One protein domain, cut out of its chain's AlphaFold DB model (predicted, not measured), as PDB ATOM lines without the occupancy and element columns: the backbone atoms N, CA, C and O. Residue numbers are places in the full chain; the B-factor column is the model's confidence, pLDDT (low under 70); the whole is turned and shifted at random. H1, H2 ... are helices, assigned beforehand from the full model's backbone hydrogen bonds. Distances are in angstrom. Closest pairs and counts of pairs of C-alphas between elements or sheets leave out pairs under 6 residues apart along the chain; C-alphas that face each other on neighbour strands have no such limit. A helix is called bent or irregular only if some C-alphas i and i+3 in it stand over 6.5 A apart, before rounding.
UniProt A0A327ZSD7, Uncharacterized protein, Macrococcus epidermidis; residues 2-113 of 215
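This is residues 2 to 113 of the 215 residues of an uncharacterized protein of Macrococcus epidermidis (UniProt A0A327ZSD7). Two long helical stretches, H1 and H4a, run side by side the same way, and the long helix H2 crosses both of them steeply, running opposite ways to both. The second half of the last helix, H4b, runs on past this three-part body as an arm, whose residues 103 to 111 stick out with the end 112 to 113, while the tiny H3 lies in the turn from H2 to H4a. You will find 112 residues with four named helices, H1, H2, H3 and H4 in chain order, and no named strand: the class is all helix. The whole is loose, with a radius of gyration of the C-alphas of 17.0 A, and spans 58 by 26 by 22 A, the arm adding to the length.

Start with H1, residues 2 to 23, and look along it to Gly 14; there it touches H2, residues 32 to 58, the closest C-alphas being those of Gly 14 and Ser 43, 4.2 A apart. They run opposite ways at a steep tilt of 53 degrees, and H2 touches H1 with residues 38 to 47 alone. Farther along H2, residues 46 to 58 alone touch H4a, residues 72 to 91, at a steep tilt of 49 degrees, opposite ways, the closest C-alphas being those of Phe 54 and Ser 78, 5.2 A apart. H1 and H4a touch at a shallow tilt of 13 degrees, the same way, closest at the C-alphas of Thr 17 and Asn 90, 6.1 A. With 1 of these 3 pairs at a shallow tilt, the helix packing is mostly crossed, but only just. H3, residues 63 to 66, is close to H2 but not clearly touching, with the C-alphas of Ser 55 and Leu 66 closest at 6.8 A; it is apart from H1 and H4a. H4, residues 72 to 111, was assigned as one helix by its hydrogen bonds but is bent: C-alphas 91 and 94 are 7.0 A apart. Its arms, H4a and H4b, residues 94 to 111, stand at a steep tilt of 38 degrees and are near each other. H4b is close to H1 but not clearly touching, with Leu 21 and Pro 95 closest at 7.5 A between C-alphas, and it is apart from H2 and H3. In H2, H4a and H4b every O i to N i+4 pair is within hydrogen-bond range, in H1 17 of 18 are, and H3 is too short for such a pair.

Find C-alpha 2 at (-7.220, -21.869, -13.092); from there H1 runs 32.0 A to C-alpha 23. H2 goes 38.9 A from C-alpha 32 at (-13.421, -51.738, -12.793) to C-alpha 58, and H3 is 4.9 A long. H4a covers 29.1 A, and H4b 26.1 A, ending at C-alpha 111, (-10.152, -65.436, -40.044).

The C-alphas of Asn 69 and Gly 113 are the two farthest apart, at 58.0 A. Residues 103 to 113, of which 103 to 111 belong to H4, stand free; the body without them spans 44 by 25 by 19 A. The printed part has no cut and no long link. Look for pLDDT under 70 at residues 2 to 10, residue 25 and residues 28 to 30; the mean of the printed part is 83.0.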
ATOM      1  N   SER A   2      -7.286 -21.291 -11.731       52.38
ATOM      2  CA  SER A   2      -7.220 -21.869 -13.092       52.38
ATOM      3  C   SER A   2      -7.191 -23.406 -13.132       52.38
ATOM      4  O   SER A   2      -7.945 -24.004 -13.889       52.38
ATOM      5  N   ILE A   3      -6.409 -24.056 -12.262       54.97
ATOM      6  CA  ILE A   3      -6.316 -25.532 -12.175       54.97
ATOM      7  C   ILE A   3      -7.649 -26.186 -11.769       54.97
ATOM      8  O   ILE A   3      -7.973 -27.271 -12.234       54.97
ATOM      9  N   LEU A   4      -8.448 -25.519 -10.932       52.78
ATOM     10  CA  LEU A   4      -9.695 -26.080 -10.406       52.78
ATOM     11  C   LEU A   4     -10.804 -26.082 -11.470       52.78
ATOM     12  O   LEU A   4     -11.512 -27.070 -11.621       52.78
ATOM     13  N   ILE A   5     -10.888 -25.017 -12.274       58.12
ATOM     14  CA  ILE A   5     -11.775 -24.950 -13.450       58.12
ATOM     15  C   ILE A   5     -11.355 -25.984 -14.503       58.12
ATOM     16  O   ILE A   5     -12.200 -26.616 -15.127       58.12
ATOM     17  N   PHE A   6     -10.049 -26.192 -14.654       57.81
ATOM     18  CA  PHE A   6      -9.462 -27.146 -15.589       57.81
ATOM     19  C   PHE A   6      -9.705 -28.617 -15.194       57.81
ATOM     20  O   PHE A   6      -9.963 -29.472 -16.041       57.81
ATOM     21  N   LEU A   7      -9.679 -28.917 -13.893       56.44
ATOM     22  CA  LEU A   7     -10.056 -30.222 -13.338       56.44
ATOM     23  C   LEU A   7     -11.562 -30.481 -13.447       56.44
ATOM     24  O   LEU A   7     -11.977 -31.581 -13.807       56.44
ATOM     25  N   LEU A   8     -12.386 -29.464 -13.180       57.84
ATOM     26  CA  LEU A   8     -13.839 -29.576 -13.306       57.84
ATOM     27  C   LEU A   8     -14.268 -29.787 -14.764       57.84
ATOM     28  O   LEU A   8     -15.142 -30.611 -15.023       57.84
ATOM     29  N   SER A   9     -13.636 -29.104 -15.723       61.16
ATOM     30  CA  SER A   9     -13.971 -29.246 -17.143       61.16
ATOM     31  C   SER A   9     -13.535 -30.589 -17.731       61.16
ATOM     32  O   SER A   9     -14.306 -31.207 -18.464       61.16
ATOM     33  N   SER A  10     -12.347 -31.085 -17.382       66.81
ATOM     34  CA  SER A  10     -11.825 -32.356 -17.905       66.81
ATOM     35  C   SER A  10     -12.460 -33.583 -17.243       66.81
ATOM     36  O   SER A  10     -12.767 -34.563 -17.927       66.81
ATOM     37  N   GLY A  11     -12.702 -33.544 -15.928       75.75
ATOM     38  CA  GLY A  11     -13.259 -34.669 -15.175       75.75
ATOM     39  C   GLY A  11     -14.739 -34.918 -15.469       75.75
ATOM     40  O   GLY A  11     -15.131 -36.036 -15.808       75.75
ATOM     41  N   ILE A  12     -15.568 -33.869 -15.398       80.81
ATOM     42  CA  ILE A  12     -17.023 -33.988 -15.597       80.81
ATOM     43  C   ILE A  12     -17.341 -34.376 -17.047       80.81
ATOM     44  O   ILE A  12     -18.170 -35.255 -17.282       80.81
ATOM     45  N   MET A  13     -16.651 -33.780 -18.025       83.06
ATOM     46  CA  MET A  13     -16.894 -34.077 -19.444       83.06
ATOM     47  C   MET A  13     -16.368 -35.453 -19.862       83.06
ATOM     48  O   MET A  13     -16.997 -36.134 -20.679       83.06
ATOM     49  N   GLY A  14     -15.253 -35.905 -19.275       83.94
ATOM     50  CA  GLY A  14     -14.768 -37.274 -19.462       83.94
ATOM     51  C   GLY A  14     -15.763 -38.307 -18.925       83.94
ATOM     52  O   GLY A  14     -16.091 -39.279 -19.607       83.94
ATOM     53  N   LEU A  15     -16.330 -38.050 -17.743       86.19
ATOM     54  CA  LEU A  15     -17.361 -38.893 -17.140       86.19
ATOM     55  C   LEU A  15     -18.668 -38.897 -17.945       86.19
ATOM     56  O   LEU A  15     -19.248 -39.963 -18.150       86.19
ATOM     57  N   TYR A  16     -19.108 -37.743 -18.455       86.56
ATOM     58  CA  TYR A  16     -20.266 -37.656 -19.350       86.56
ATOM     59  C   TYR A  16     -20.091 -38.539 -20.593       86.56
ATOM     60  O   TYR A  16     -20.985 -39.310 -20.942       86.56
ATOM     61  N   THR A  17     -18.914 -38.475 -21.217       88.75
ATOM     62  CA  THR A  17     -18.568 -39.292 -22.389       88.75
ATOM     63  C   THR A  17     -18.640 -40.781 -22.080       88.75
ATOM     64  O   THR A  17     -19.301 -41.529 -22.801       88.75
ATOM     65  N   TYR A  18     -18.029 -41.201 -20.969       87.19
ATOM     66  CA  TYR A  18     -18.085 -42.587 -20.517       87.19
ATOM     67  C   TYR A  18     -19.530 -43.062 -20.315       87.19
ATOM     68  O   TYR A  18     -19.914 -44.103 -20.844       87.19
ATOM     69  N   ILE A  19     -20.352 -42.291 -19.590       83.81
ATOM     70  CA  ILE A  19     -21.751 -42.657 -19.323       83.81
ATOM     71  C   ILE A  19     -22.538 -42.775 -20.629       83.81
ATOM     72  O   ILE A  19     -23.293 -43.731 -20.790       83.81
ATOM     73  N   ASN A  20     -22.364 -41.835 -21.561       85.56
ATOM     74  CA  ASN A  20     -23.104 -41.847 -22.819       85.56
ATOM     75  C   ASN A  20     -22.776 -43.091 -23.657       85.56
ATOM     76  O   ASN A  20     -23.676 -43.794 -24.105       85.56
ATOM     77  N   LEU A  21     -21.488 -43.402 -23.822       84.75
ATOM     78  CA  LEU A  21     -21.055 -44.559 -24.609       84.75
ATOM     79  C   LEU A  21     -21.361 -45.892 -23.915       84.75
ATOM     80  O   LEU A  21     -21.682 -46.870 -24.587       84.75
ATOM     81  N   SER A  22     -21.307 -45.927 -22.583       81.00
ATOM     82  CA  SER A  22     -21.709 -47.092 -21.794       81.00
ATOM     83  C   SER A  22     -23.207 -47.370 -21.922       81.00
ATOM     84  O   SER A  22     -23.581 -48.519 -22.122       81.00
ATOM     85  N   ARG A  23     -24.062 -46.336 -21.898       76.12
ATOM     86  CA  ARG A  23     -25.515 -46.481 -22.119       76.12
ATOM     87  C   ARG A  23     -25.874 -46.938 -23.528       76.12
ATOM     88  O   ARG A  23     -26.899 -47.577 -23.707       76.12
ATOM     89  N   LEU A  24     -25.044 -46.608 -24.514       75.19
ATOM     90  CA  LEU A  24     -25.181 -47.111 -25.881       75.19
ATOM     91  C   LEU A  24     -24.600 -48.528 -26.054       75.19
ATOM     92  O   LEU A  24     -24.492 -48.994 -27.185       75.19
ATOM     93  N   SER A  25     -24.159 -49.183 -24.973       69.75
ATOM     94  CA  SER A  25     -23.512 -50.506 -24.984       69.75
ATOM     95  C   SER A  25     -22.247 -50.584 -25.861       69.75
ATOM     96  O   SER A  25     -21.725 -51.656 -26.176       69.75
ATOM     97  N   LEU A  26     -21.663 -49.430 -26.207       75.19
ATOM     98  CA  LEU A  26     -20.487 -49.332 -27.076       75.19
ATOM     99  C   LEU A  26     -19.173 -49.635 -26.353       75.19
ATOM    100  O   LEU A  26     -18.194 -50.007 -26.996       75.19
ATOM    101  N   LEU A  27     -19.146 -49.492 -25.030       73.50
ATOM    102  CA  LEU A  27     -17.994 -49.879 -24.212       73.50
ATOM    103  C   LEU A  27     -18.106 -51.328 -23.710       73.50
ATOM    104  O   LEU A  27     -17.100 -51.908 -23.352       73.50
ATOM    105  N   GLY A  28     -19.282 -51.962 -23.774       65.31
ATOM    106  CA  GLY A  28     -19.474 -53.339 -23.305       65.31
ATOM    107  C   GLY A  28     -19.385 -53.492 -21.780       65.31
ATOM    108  O   GLY A  28     -19.479 -52.515 -21.035       65.31
ATOM    109  N   ASN A  29     -19.236 -54.741 -21.327       63.28
ATOM    110  CA  ASN A  29     -19.083 -55.075 -19.911       63.28
ATOM    111  C   ASN A  29     -17.622 -54.995 -19.506       63.28
ATOM    112  O   ASN A  29     -16.834 -55.893 -19.792       63.28
ATOM    113  N   GLU A  30     -17.286 -53.894 -18.853       67.50
ATOM    114  CA  GLU A  30     -15.912 -53.537 -18.556       67.50
ATOM    115  C   GLU A  30     -15.607 -53.737 -17.075       67.50
ATOM    116  O   GLU A  30     -16.370 -53.317 -16.202       67.50
ATOM    117  N   ASN A  31     -14.458 -54.353 -16.792       72.94
ATOM    118  CA  ASN A  31     -13.949 -54.488 -15.432       72.94
ATOM    119  C   ASN A  31     -13.678 -53.100 -14.825       72.94
ATOM    120  O   ASN A  31     -13.463 -52.113 -15.537       72.94
ATOM    121  N   GLU A  32     -13.630 -53.015 -13.491       74.75
ATOM    122  CA  GLU A  32     -13.421 -51.738 -12.793       74.75
ATOM    123  C   GLU A  32     -12.125 -51.029 -13.234       74.75
ATOM    124  O   GLU A  32     -12.086 -49.802 -13.359       74.75
ATOM    125  N   GLU A  33     -11.077 -51.797 -13.532       77.12
ATOM    126  CA  GLU A  33      -9.809 -51.283 -14.052       77.12
ATOM    127  C   GLU A  33      -9.960 -50.680 -15.454       77.12
ATOM    128  O   GLU A  33      -9.543 -49.539 -15.678       77.12
ATOM    129  N   THR A  34     -10.623 -51.377 -16.382       77.56
ATOM    130  CA  THR A  34     -10.847 -50.864 -17.742       77.56
ATOM    131  C   THR A  34     -11.732 -49.621 -17.725       77.56
ATOM    132  O   THR A  34     -11.468 -48.648 -18.432       77.56
ATOM    133  N   LYS A  35     -12.731 -49.583 -16.837       82.25
ATOM    134  CA  LYS A  35     -13.552 -48.390 -16.597       82.25
ATOM    135  C   LYS A  35     -12.709 -47.186 -16.170       82.25
ATOM    136  O   LYS A  35     -12.899 -46.090 -16.706       82.25
ATOM    137  N   LYS A  36     -11.777 -47.363 -15.226       80.88
ATOM    138  CA  LYS A  36     -10.851 -46.296 -14.796       80.88
ATOM    139  C   LYS A  36      -9.971 -45.828 -15.955       80.88
ATOM    140  O   LYS A  36      -9.767 -44.624 -16.108       80.88
ATOM    141  N   LEU A  37      -9.518 -46.755 -16.797       85.81
ATOM    142  CA  LEU A  37      -8.716 -46.443 -17.977       85.81
ATOM    143  C   LEU A  37      -9.503 -45.608 -18.998       85.81
ATOM    144  O   LEU A  37      -9.005 -44.570 -19.429       85.81
ATOM    145  N   TYR A  38     -10.751 -45.971 -19.321       85.88
ATOM    146  CA  TYR A  38     -11.592 -45.157 -20.209       85.88
ATOM    147  C   TYR A  38     -11.879 -43.771 -19.643       85.88
ATOM    148  O   TYR A  38     -11.789 -42.783 -20.370       85.88
ATOM    149  N   LEU A  39     -12.207 -43.673 -18.352       86.25
ATOM    150  CA  LEU A  39     -12.445 -42.385 -17.696       86.25
ATOM    151  C   LEU A  39     -11.209 -41.484 -17.774       86.25
ATOM    152  O   LEU A  39     -11.329 -40.310 -18.125       86.25
ATOM    153  N   SER A  40     -10.027 -42.042 -17.502       86.25
ATOM    154  CA  SER A  40      -8.757 -41.329 -17.641       86.25
ATOM    155  C   SER A  40      -8.524 -40.885 -19.088       86.25
ATOM    156  O   SER A  40      -8.272 -39.706 -19.330       86.25
ATOM    157  N   MET A  41      -8.705 -41.785 -20.058       89.56
ATOM    158  CA  MET A  41      -8.531 -41.491 -21.481       89.56
ATOM    159  C   MET A  41      -9.464 -40.368 -21.953       89.56
ATOM    160  O   MET A  41      -9.003 -39.397 -22.552       89.56
ATOM    161  N   PHE A  42     -10.764 -40.450 -21.654       90.44
ATOM    162  CA  PHE A  42     -11.719 -39.413 -22.045       90.44
ATOM    163  C   PHE A  42     -11.439 -38.081 -21.355       90.44
ATOM    164  O   PHE A  42     -11.605 -37.040 -21.983       90.44
ATOM    165  N   SER A  43     -10.976 -38.099 -20.103       88.88
ATOM    166  CA  SER A  43     -10.576 -36.882 -19.390       88.88
ATOM    167  C   SER A  43      -9.349 -36.211 -20.020       88.88
ATOM    168  O   SER A  43      -9.317 -34.991 -20.171       88.88
ATOM    169  N   VAL A  44      -8.362 -36.993 -20.466       89.06
ATOM    170  CA  VAL A  44      -7.197 -36.467 -21.196       89.06
ATOM    171  C   VAL A  44      -7.616 -35.893 -22.549       89.06
ATOM    172  O   VAL A  44      -7.194 -34.794 -22.905       89.06
ATOM    173  N   ILE A  45      -8.482 -36.584 -23.296       91.12
ATOM    174  CA  ILE A  45      -8.969 -36.086 -24.590       91.12
ATOM    175  C   ILE A  45      -9.742 -34.774 -24.408       91.12
ATOM    176  O   ILE A  45      -9.482 -33.809 -25.125       91.12
ATOM    177  N   THR A  46     -10.653 -34.693 -23.434       91.00
ATOM    178  CA  THR A  46     -11.424 -33.463 -23.176       91.00
ATOM    179  C   THR A  46     -10.528 -32.315 -22.718       91.00
ATOM    180  O   THR A  46     -10.722 -31.179 -23.152       91.00
ATOM    181  N   MET A  47      -9.502 -32.604 -21.913       88.62
ATOM    182  CA  MET A  47      -8.473 -31.639 -21.529       88.62
ATOM    183  C   MET A  47      -7.723 -31.093 -22.752       88.62
ATOM    184  O   MET A  47      -7.577 -29.878 -22.891       88.62
ATOM    185  N   LEU A  48      -7.262 -31.970 -23.647       90.31
ATOM    186  CA  LEU A  48      -6.539 -31.572 -24.857       90.31
ATOM    187  C   LEU A  48      -7.416 -30.730 -25.787       90.31
ATOM    188  O   LEU A  48      -6.953 -29.714 -26.303       90.31
ATOM    189  N   LEU A  49      -8.687 -31.100 -25.950       91.75
ATOM    190  CA  LEU A  49      -9.653 -30.324 -26.730       91.75
ATOM    191  C   LEU A  49      -9.860 -28.927 -26.147       91.75
ATOM    192  O   LEU A  49      -9.837 -27.948 -26.890       91.75
ATOM    193  N   PHE A  50     -10.002 -28.820 -24.823       90.88
ATOM    194  CA  PHE A  50     -10.124 -27.524 -24.165       90.88
ATOM    195  C   PHE A  50      -8.887 -26.651 -24.398       90.88
ATOM    196  O   PHE A  50      -9.023 -25.494 -24.789       90.88
ATOM    197  N   VAL A  51      -7.680 -27.196 -24.196       88.94
ATOM    198  CA  VAL A  51      -6.423 -26.457 -24.423       88.94
ATOM    199  C   VAL A  51      -6.304 -26.016 -25.880       88.94
ATOM    200  O   VAL A  51      -5.907 -24.881 -26.136       88.94
ATOM    201  N   LEU A  52      -6.683 -26.874 -26.827       91.12
ATOM    202  CA  LEU A  52      -6.657 -26.571 -28.254       91.12
ATOM    203  C   LEU A  52      -7.616 -25.427 -28.606       91.12
ATOM    204  O   LEU A  52      -7.207 -24.462 -29.245       91.12
ATOM    205  N   ILE A  53      -8.862 -25.478 -28.132       91.44
ATOM    206  CA  ILE A  53      -9.851 -24.412 -28.354       91.44
ATOM    207  C   ILE A  53      -9.400 -23.107 -27.686       91.44
ATOM    208  O   ILE A  53      -9.470 -22.043 -28.301       91.44
ATOM    209  N   PHE A  54      -8.889 -23.183 -26.456       89.44
ATOM    210  CA  PHE A  54      -8.383 -22.023 -25.723       89.44
ATOM    211  C   PHE A  54      -7.173 -21.389 -26.422       89.44
ATOM    212  O   PHE A  54      -7.059 -20.165 -26.476       89.44
ATOM    213  N   SER A  55      -6.294 -22.203 -27.007       89.56
ATOM    214  CA  SER A  55      -5.161 -21.748 -27.814       89.56
ATOM    215  C   SER A  55      -5.605 -21.042 -29.093       89.56
ATOM    216  O   SER A  55      -5.133 -19.937 -29.362       89.56
ATOM    217  N   ILE A  56      -6.568 -21.616 -29.820       90.56
ATOM    218  CA  ILE A  56      -7.133 -21.015 -31.035       90.56
ATOM    219  C   ILE A  56      -7.803 -19.675 -30.715       90.56
ATOM    220  O   ILE A  56      -7.547 -18.686 -31.394       90.56
ATOM    221  N   TYR A  57      -8.613 -19.612 -29.656       89.25
ATOM    222  CA  TYR A  57      -9.319 -18.387 -29.280       89.25
ATOM    223  C   TYR A  57      -8.356 -17.252 -28.897       89.25
ATOM    224  O   TYR A  57      -8.528 -16.112 -29.330       89.25
ATOM    225  N   ASN A  58      -7.313 -17.554 -28.116       87.81
ATOM    226  CA  ASN A  58      -6.322 -16.555 -27.705       87.81
ATOM    227  C   ASN A  58      -5.216 -16.316 -28.751       87.81
ATOM    228  O   ASN A  58      -4.365 -15.466 -28.518       87.81
ATOM    229  N   HIS A  59      -5.226 -17.030 -29.884       88.06
ATOM    230  CA  HIS A  59      -4.218 -16.945 -30.952       88.06
ATOM    231  C   HIS A  59      -2.774 -17.204 -30.473       88.06
ATOM    232  O   HIS A  59      -1.811 -16.684 -31.034       88.06
ATOM    233  N   GLU A  60      -2.613 -18.031 -29.438       87.19
ATOM    234  CA  GLU A  60      -1.329 -18.303 -28.787       87.19
ATOM    235  C   GLU A  60      -1.092 -19.811 -28.705       87.19
ATOM    236  O   GLU A  60      -1.794 -20.525 -27.992       87.19
ATOM    237  N   TYR A  61      -0.079 -20.311 -29.412       85.75
ATOM    238  CA  TYR A  61       0.255 -21.746 -29.437       85.75
ATOM    239  C   TYR A  61       1.293 -22.143 -28.381       85.75
ATOM    240  O   TYR A  61       1.506 -23.324 -28.112       85.75
ATOM    241  N   ASN A  62       1.947 -21.164 -27.750       86.75
ATOM    242  CA  ASN A  62       2.900 -21.419 -26.678       86.75
ATOM    243  C   ASN A  62       2.168 -21.515 -25.331       86.75
ATOM    244  O   ASN A  62       1.700 -20.504 -24.803       86.75
ATOM    245  N   LEU A  63       2.137 -22.716 -24.743       81.00
ATOM    246  CA  LEU A  63       1.455 -22.993 -23.471       81.00
ATOM    247  C   LEU A  63       1.879 -22.042 -22.341       81.00
ATOM    248  O   LEU A  63       1.042 -21.583 -21.567       81.00
ATOM    249  N   THR A  64       3.163 -21.690 -22.244       82.88
ATOM    250  CA  THR A  64       3.651 -20.808 -21.175       82.88
ATOM    251  C   THR A  64       3.117 -19.383 -21.315       82.88
ATOM    252  O   THR A  64       2.874 -18.722 -20.308       82.88
ATOM    253  N   LYS A  65       2.924 -18.895 -22.546       81.88
ATOM    254  CA  LYS A  65       2.331 -17.571 -22.803       81.88
ATOM    255  C   LYS A  65       0.812 -17.596 -22.646       81.88
ATOM    256  O   LYS A  65       0.251 -16.695 -22.026       81.88
ATOM    257  N   LEU A  66       0.182 -18.676 -23.105       81.06
ATOM    258  CA  LEU A  66      -1.253 -18.932 -22.999       81.06
ATOM    259  C   LEU A  66      -1.761 -18.803 -21.553       81.06
ATOM    260  O   LEU A  66      -2.766 -18.146 -21.294       81.06
ATOM    261  N   PHE A  67      -1.035 -19.386 -20.592       78.62
ATOM    262  CA  PHE A  67      -1.413 -19.335 -19.176       78.62
ATOM    263  C   PHE A  67      -0.963 -18.063 -18.440       78.62
ATOM    264  O   PHE A  67      -1.349 -17.864 -17.290       78.62
ATOM    265  N   LYS A  68      -0.175 -17.186 -19.073       80.12
ATOM    266  CA  LYS A  68       0.178 -15.876 -18.502       80.12
ATOM    267  C   LYS A  68      -0.881 -14.815 -18.800       80.12
ATOM    268  O   LYS A  68      -1.173 -14.005 -17.928       80.12
ATOM    269  N   ASN A  69      -1.502 -14.869 -19.978       72.31
ATOM    270  CA  ASN A  69      -2.522 -13.910 -20.417       72.31
ATOM    271  C   ASN A  69      -3.946 -14.469 -20.263       72.31
ATOM    272  O   ASN A  69      -4.760 -14.416 -21.183       72.31
ATOM    273  N   ILE A  70      -4.257 -15.037 -19.095       79.38
ATOM    274  CA  ILE A  70      -5.572 -15.637 -18.852       79.38
ATOM    275  C   ILE A  70      -6.620 -14.543 -18.637       79.38
ATOM    276  O   ILE A  70      -6.564 -13.801 -17.658       79.38
ATOM    277  N   ASN A  71      -7.633 -14.522 -19.500       83.75
ATOM    278  CA  ASN A  71      -8.865 -13.775 -19.286       83.75
ATOM    279  C   ASN A  71     -10.000 -14.748 -18.916       83.75
ATOM    280  O   ASN A  71     -10.150 -15.817 -19.505       83.75
ATOM    281  N   ILE A  72     -10.833 -14.382 -17.943       82.94
ATOM    282  CA  ILE A  72     -11.989 -15.191 -17.531       82.94
ATOM    283  C   ILE A  72     -12.970 -15.370 -18.699       82.94
ATOM    284  O   ILE A  72     -13.496 -16.464 -18.895       82.94
ATOM    285  N   PHE A  73     -13.165 -14.337 -19.524       86.62
ATOM    286  CA  PHE A  73     -14.037 -14.429 -20.698       86.62
ATOM    287  C   PHE A  73     -13.526 -15.437 -21.734       86.62
ATOM    288  O   PHE A  73     -14.323 -16.204 -22.276       86.62
ATOM    289  N   SER A  74     -12.208 -15.497 -21.967       85.50
ATOM    290  CA  SER A  74     -11.634 -16.459 -22.912       85.50
ATOM    291  C   SER A  74     -11.765 -17.895 -22.412       85.50
ATOM    292  O   SER A  74     -12.043 -18.796 -23.206       85.50
ATOM    293  N   ILE A  75     -11.662 -18.113 -21.097       87.25
ATOM    294  CA  ILE A  75     -11.941 -19.418 -20.484       87.25
ATOM    295  C   ILE A  75     -13.404 -19.815 -20.706       87.25
ATOM    296  O   ILE A  75     -13.659 -20.922 -21.176       87.25
ATOM    297  N   LEU A  76     -14.362 -18.937 -20.391       88.06
ATOM    298  CA  LEU A  76     -15.793 -19.249 -20.490       88.06
ATOM    299  C   LEU A  76     -16.217 -19.587 -21.923       88.06
ATOM    300  O   LEU A  76     -16.908 -20.581 -22.142       88.06
ATOM    301  N   ILE A  77     -15.760 -18.805 -22.903       89.62
ATOM    302  CA  ILE A  77     -16.043 -19.061 -24.321       89.62
ATOM    303  C   ILE A  77     -15.424 -20.388 -24.769       89.62
ATOM    304  O   ILE A  77     -16.080 -21.182 -25.442       89.62
ATOM    305  N   SER A  78     -14.189 -20.673 -24.353       90.62
ATOM    306  CA  SER A  78     -13.517 -21.925 -24.717       90.62
ATOM    307  C   SER A  78     -14.183 -23.142 -24.077       90.62
ATOM    308  O   SER A  78     -14.321 -24.178 -24.727       90.62
ATOM    309  N   LEU A  79     -14.665 -23.020 -22.836       89.38
ATOM    310  CA  LEU A  79     -15.459 -24.058 -22.175       89.38
ATOM    311  C   LEU A  79     -16.761 -24.330 -22.930       89.38
ATOM    312  O   LEU A  79     -17.074 -25.488 -23.193       89.38
ATOM    313  N   PHE A  80     -17.487 -23.280 -23.317       90.88
ATOM    314  CA  PHE A  80     -18.731 -23.415 -24.073       90.88
ATOM    315  C   PHE A  80     -18.520 -24.174 -25.392       90.88
ATOM    316  O   PHE A  80     -19.213 -25.155 -25.663       90.88
ATOM    317  N   TRP A  81     -17.501 -23.796 -26.166       93.12
ATOM    318  CA  TRP A  81     -17.149 -24.500 -27.402       93.12
ATOM    319  C   TRP A  81     -16.687 -25.939 -27.165       93.12
ATOM    320  O   TRP A  81     -17.041 -26.831 -27.935       93.12
ATOM    321  N   THR A  82     -15.956 -26.189 -26.076       92.38
ATOM    322  CA  THR A  82     -15.540 -27.549 -25.703       92.38
ATOM    323  C   THR A  82     -16.752 -28.434 -25.429       92.38
ATOM    324  O   THR A  82     -16.786 -29.568 -25.897       92.38
ATOM    325  N   ILE A  83     -17.773 -27.925 -24.732       91.31
ATOM    326  CA  ILE A  83     -19.008 -28.673 -24.449       91.31
ATOM    327  C   ILE A  83     -19.717 -29.068 -25.747       91.31
ATOM    328  O   ILE A  83     -20.080 -30.233 -25.912       91.31
ATOM    329  N   ILE A  84     -19.877 -28.125 -26.681       92.94
ATOM    330  CA  ILE A  84     -20.504 -28.389 -27.987       92.94
ATOM    331  C   ILE A  84     -19.736 -29.478 -28.740       92.94
ATOM    332  O   ILE A  84     -20.330 -30.410 -29.285       92.94
ATOM    333  N   LEU A  85     -18.408 -29.383 -28.749       93.88
ATOM    334  CA  LEU A  85     -17.561 -30.314 -29.482       93.88
ATOM    335  C   LEU A  85     -17.542 -31.708 -28.837       93.88
ATOM    336  O   LEU A  85     -17.612 -32.708 -29.548       93.88
ATOM    337  N   VAL A  86     -17.532 -31.797 -27.504       92.69
ATOM    338  CA  VAL A  86     -17.681 -33.068 -26.770       92.69
ATOM    339  C   VAL A  86     -19.043 -33.699 -27.049       92.69
ATOM    340  O   VAL A  86     -19.118 -34.896 -27.318       92.69
ATOM    341  N   TRP A  87     -20.121 -32.911 -27.051       92.81
ATOM    342  CA  TRP A  87     -21.445 -33.403 -27.428       92.81
ATOM    343  C   TRP A  87     -21.451 -33.966 -28.858       92.81
ATOM    344  O   TRP A  87     -21.968 -35.061 -29.085       92.81
ATOM    345  N   PHE A  88     -20.818 -33.281 -29.813       94.50
ATOM    346  CA  PHE A  88     -20.697 -33.765 -31.189       94.50
ATOM    347  C   PHE A  88     -19.879 -35.066 -31.285       94.50
ATOM    348  O   PHE A  88     -20.310 -36.028 -31.927       94.50
ATOM    349  N   LEU A  89     -18.735 -35.144 -30.598       94.06
ATOM    350  CA  LEU A  89     -17.917 -36.361 -30.534       94.06
ATOM    351  C   LEU A  89     -18.723 -37.550 -29.995       94.06
ATOM    352  O   LEU A  89     -18.693 -38.630 -30.585       94.06
ATOM    353  N   ASN A  90     -19.484 -37.337 -28.921       91.88
ATOM    354  CA  ASN A  90     -20.238 -38.383 -28.231       91.88
ATOM    355  C   ASN A  90     -21.395 -38.952 -29.051       91.88
ATOM    356  O   ASN A  90     -21.691 -40.137 -28.919       91.88
ATOM    357  N   ASN A  91     -22.040 -38.132 -29.882       90.12
ATOM    358  CA  ASN A  91     -23.194 -38.562 -30.673       90.12
ATOM    359  C   ASN A  91     -22.812 -39.116 -32.050       90.12
ATOM    360  O   ASN A  91     -23.523 -39.969 -32.576       90.12
ATOM    361  N   PHE A  92     -21.697 -38.665 -32.630       92.69
ATOM    362  CA  PHE A  92     -21.352 -38.999 -34.014       92.69
ATOM    363  C   PHE A  92     -20.013 -39.724 -34.128       92.69
ATOM    364  O   PHE A  92     -19.962 -40.865 -34.591       92.69
ATOM    365  N   ILE A  93     -18.926 -39.088 -33.690       93.31
ATOM    366  CA  ILE A  93     -17.567 -39.563 -33.979       93.31
ATOM    367  C   ILE A  93     -17.232 -40.823 -33.183       93.31
ATOM    368  O   ILE A  93     -16.779 -41.803 -33.776       93.31
ATOM    369  N   TYR A  94     -17.446 -40.835 -31.865       91.62
ATOM    370  CA  TYR A  94     -17.113 -41.998 -31.041       91.62
ATOM    371  C   TYR A  94     -17.948 -43.228 -31.407       91.62
ATOM    372  O   TYR A  94     -17.340 -44.274 -31.643       91.62
ATOM    373  N   PRO A  95     -19.287 -43.144 -31.563       89.25
ATOM    374  CA  PRO A  95     -20.069 -44.289 -32.020       89.25
ATOM    375  C   PRO A  95     -19.603 -44.837 -33.368       89.25
ATOM    376  O   PRO A  95     -19.455 -46.049 -33.523       89.25
ATOM    377  N   LEU A  96     -19.326 -43.958 -34.337       90.31
ATOM    378  CA  LEU A  96     -18.845 -44.372 -35.653       90.31
ATOM    379  C   LEU A  96     -17.475 -45.058 -35.566       90.31
ATOM    380  O   LEU A  96     -17.282 -46.123 -36.153       90.31
ATOM    381  N   SER A  97     -16.550 -44.477 -34.801       89.12
ATOM    382  CA  SER A  97     -15.186 -44.991 -34.633       89.12
ATOM    383  C   SER A  97     -15.186 -46.368 -33.973       89.12
ATOM    384  O   SER A  97     -14.518 -47.281 -34.456       89.12
ATOM    385  N   ILE A  98     -15.988 -46.551 -32.919       87.31
ATOM    386  CA  ILE A  98     -16.120 -47.836 -32.222       87.31
ATOM    387  C   ILE A  98     -16.713 -48.894 -33.158       87.31
ATOM    388  O   ILE A  98     -16.182 -50.001 -33.242       87.31
ATOM    389  N   LYS A  99     -17.759 -48.559 -33.926       86.06
ATOM    390  CA  LYS A  99     -18.352 -49.481 -34.912       86.06
ATOM    391  C   LYS A  99     -17.357 -49.891 -35.995       86.06
ATOM    392  O   LYS A  99     -17.268 -51.070 -36.335       86.06
ATOM    393  N   MET A 100     -16.583 -48.943 -36.526       87.38
ATOM    394  CA  MET A 100     -15.531 -49.242 -37.504       87.38
ATOM    395  C   MET A 100     -14.452 -50.151 -36.910       87.38
ATOM    396  O   MET A 100     -14.101 -51.163 -37.521       87.38
ATOM    397  N   PHE A 101     -13.979 -49.843 -35.701       87.12
ATOM    398  CA  PHE A 101     -12.996 -50.655 -34.988       87.12
ATOM    399  C   PHE A 101     -13.493 -52.088 -34.746       87.12
ATOM    400  O   PHE A 101     -12.774 -53.053 -35.016       87.12
ATOM    401  N   ARG A 102     -14.745 -52.248 -34.306       82.75
ATOM    402  CA  ARG A 102     -15.371 -53.562 -34.105       82.75
ATOM    403  C   ARG A 102     -15.523 -54.324 -35.415       82.75
ATOM    404  O   ARG A 102     -15.209 -55.510 -35.458       82.75
ATOM    405  N   LYS A 103     -15.943 -53.662 -36.498       86.06
ATOM    406  CA  LYS A 103     -16.034 -54.279 -37.832       86.06
ATOM    407  C   LYS A 103     -14.676 -54.808 -38.296       86.06
ATOM    408  O   LYS A 103     -14.612 -55.943 -38.761       86.06
ATOM    409  N   SER A 104     -13.615 -54.016 -38.129       87.50
ATOM    410  CA  SER A 104     -12.244 -54.430 -38.448       87.50
ATOM    411  C   SER A 104     -11.818 -55.624 -37.596       87.50
ATOM    412  O   SER A 104     -11.463 -56.670 -38.122       87.50
ATOM    413  N   THR A 105     -11.963 -55.521 -36.275       85.12
ATOM    414  CA  THR A 105     -11.584 -56.598 -35.350       85.12
ATOM    415  C   THR A 105     -12.364 -57.891 -35.622       85.12
ATOM    416  O   THR A 105     -11.820 -58.988 -35.527       85.12
ATOM    417  N   ASN A 106     -13.643 -57.797 -35.989       82.12
ATOM    418  CA  ASN A 106     -14.468 -58.956 -36.327       82.12
ATOM    419  C   ASN A 106     -14.055 -59.641 -37.625       82.12
ATOM    420  O   ASN A 106     -14.233 -60.854 -37.740       82.12
ATOM    421  N   TYR A 107     -13.517 -58.890 -38.585       86.69
ATOM    422  CA  TYR A 107     -12.928 -59.472 -39.782       86.69
ATOM    423  C   TYR A 107     -11.744 -60.371 -39.403       86.69
ATOM    424  O   TYR A 107     -11.755 -61.559 -39.727       86.69
ATOM    425  N   ASP A 108     -10.812 -59.857 -38.597       86.12
ATOM    426  CA  ASP A 108      -9.640 -60.616 -38.142       86.12
ATOM    427  C   ASP A 108     -10.037 -61.817 -37.273       86.12
ATOM    428  O   ASP A 108      -9.516 -62.924 -37.417       86.12
ATOM    429  N   ARG A 109     -11.022 -61.636 -36.387       80.44
ATOM    430  CA  ARG A 109     -11.554 -62.719 -35.547       80.44
ATOM    431  C   ARG A 109     -12.180 -63.835 -36.371       80.44
ATOM    432  O   ARG A 109     -11.976 -64.992 -36.026       80.44
ATOM    433  N   ASN A 110     -12.891 -63.508 -37.449       79.88
ATOM    434  CA  ASN A 110     -13.485 -64.507 -38.334       79.88
ATOM    435  C   ASN A 110     -12.412 -65.346 -39.043       79.88
ATOM    436  O   ASN A 110     -12.548 -66.563 -39.119       79.88
ATOM    437  N   VAL A 111     -11.316 -64.719 -39.487       84.38
ATOM    438  CA  VAL A 111     -10.152 -65.436 -40.044       84.38
ATOM    439  C   VAL A 111      -9.555 -66.401 -39.012       84.38
ATOM    440  O   VAL A 111      -9.143 -67.504 -39.356       84.38
ATOM    441  N   LEU A 112      -9.569 -66.019 -37.734       82.25
ATOM    442  CA  LEU A 112      -9.089 -66.836 -36.616       82.25
ATOM    443  C   LEU A 112     -10.141 -67.809 -36.042       82.25
ATOM    444  O   LEU A 112      -9.892 -68.404 -34.994       82.25
ATOM    445  N   GLY A 113     -11.324 -67.942 -36.655       73.62
ATOM    446  CA  GLY A 113     -12.405 -68.808 -36.163       73.62
ATOM    447  C   GLY A 113     -13.002 -68.385 -34.810       73.62
ATOM    448  O   GLY A 113     -13.605 -69.198 -34.111       73.62
TER     449      GLY A 113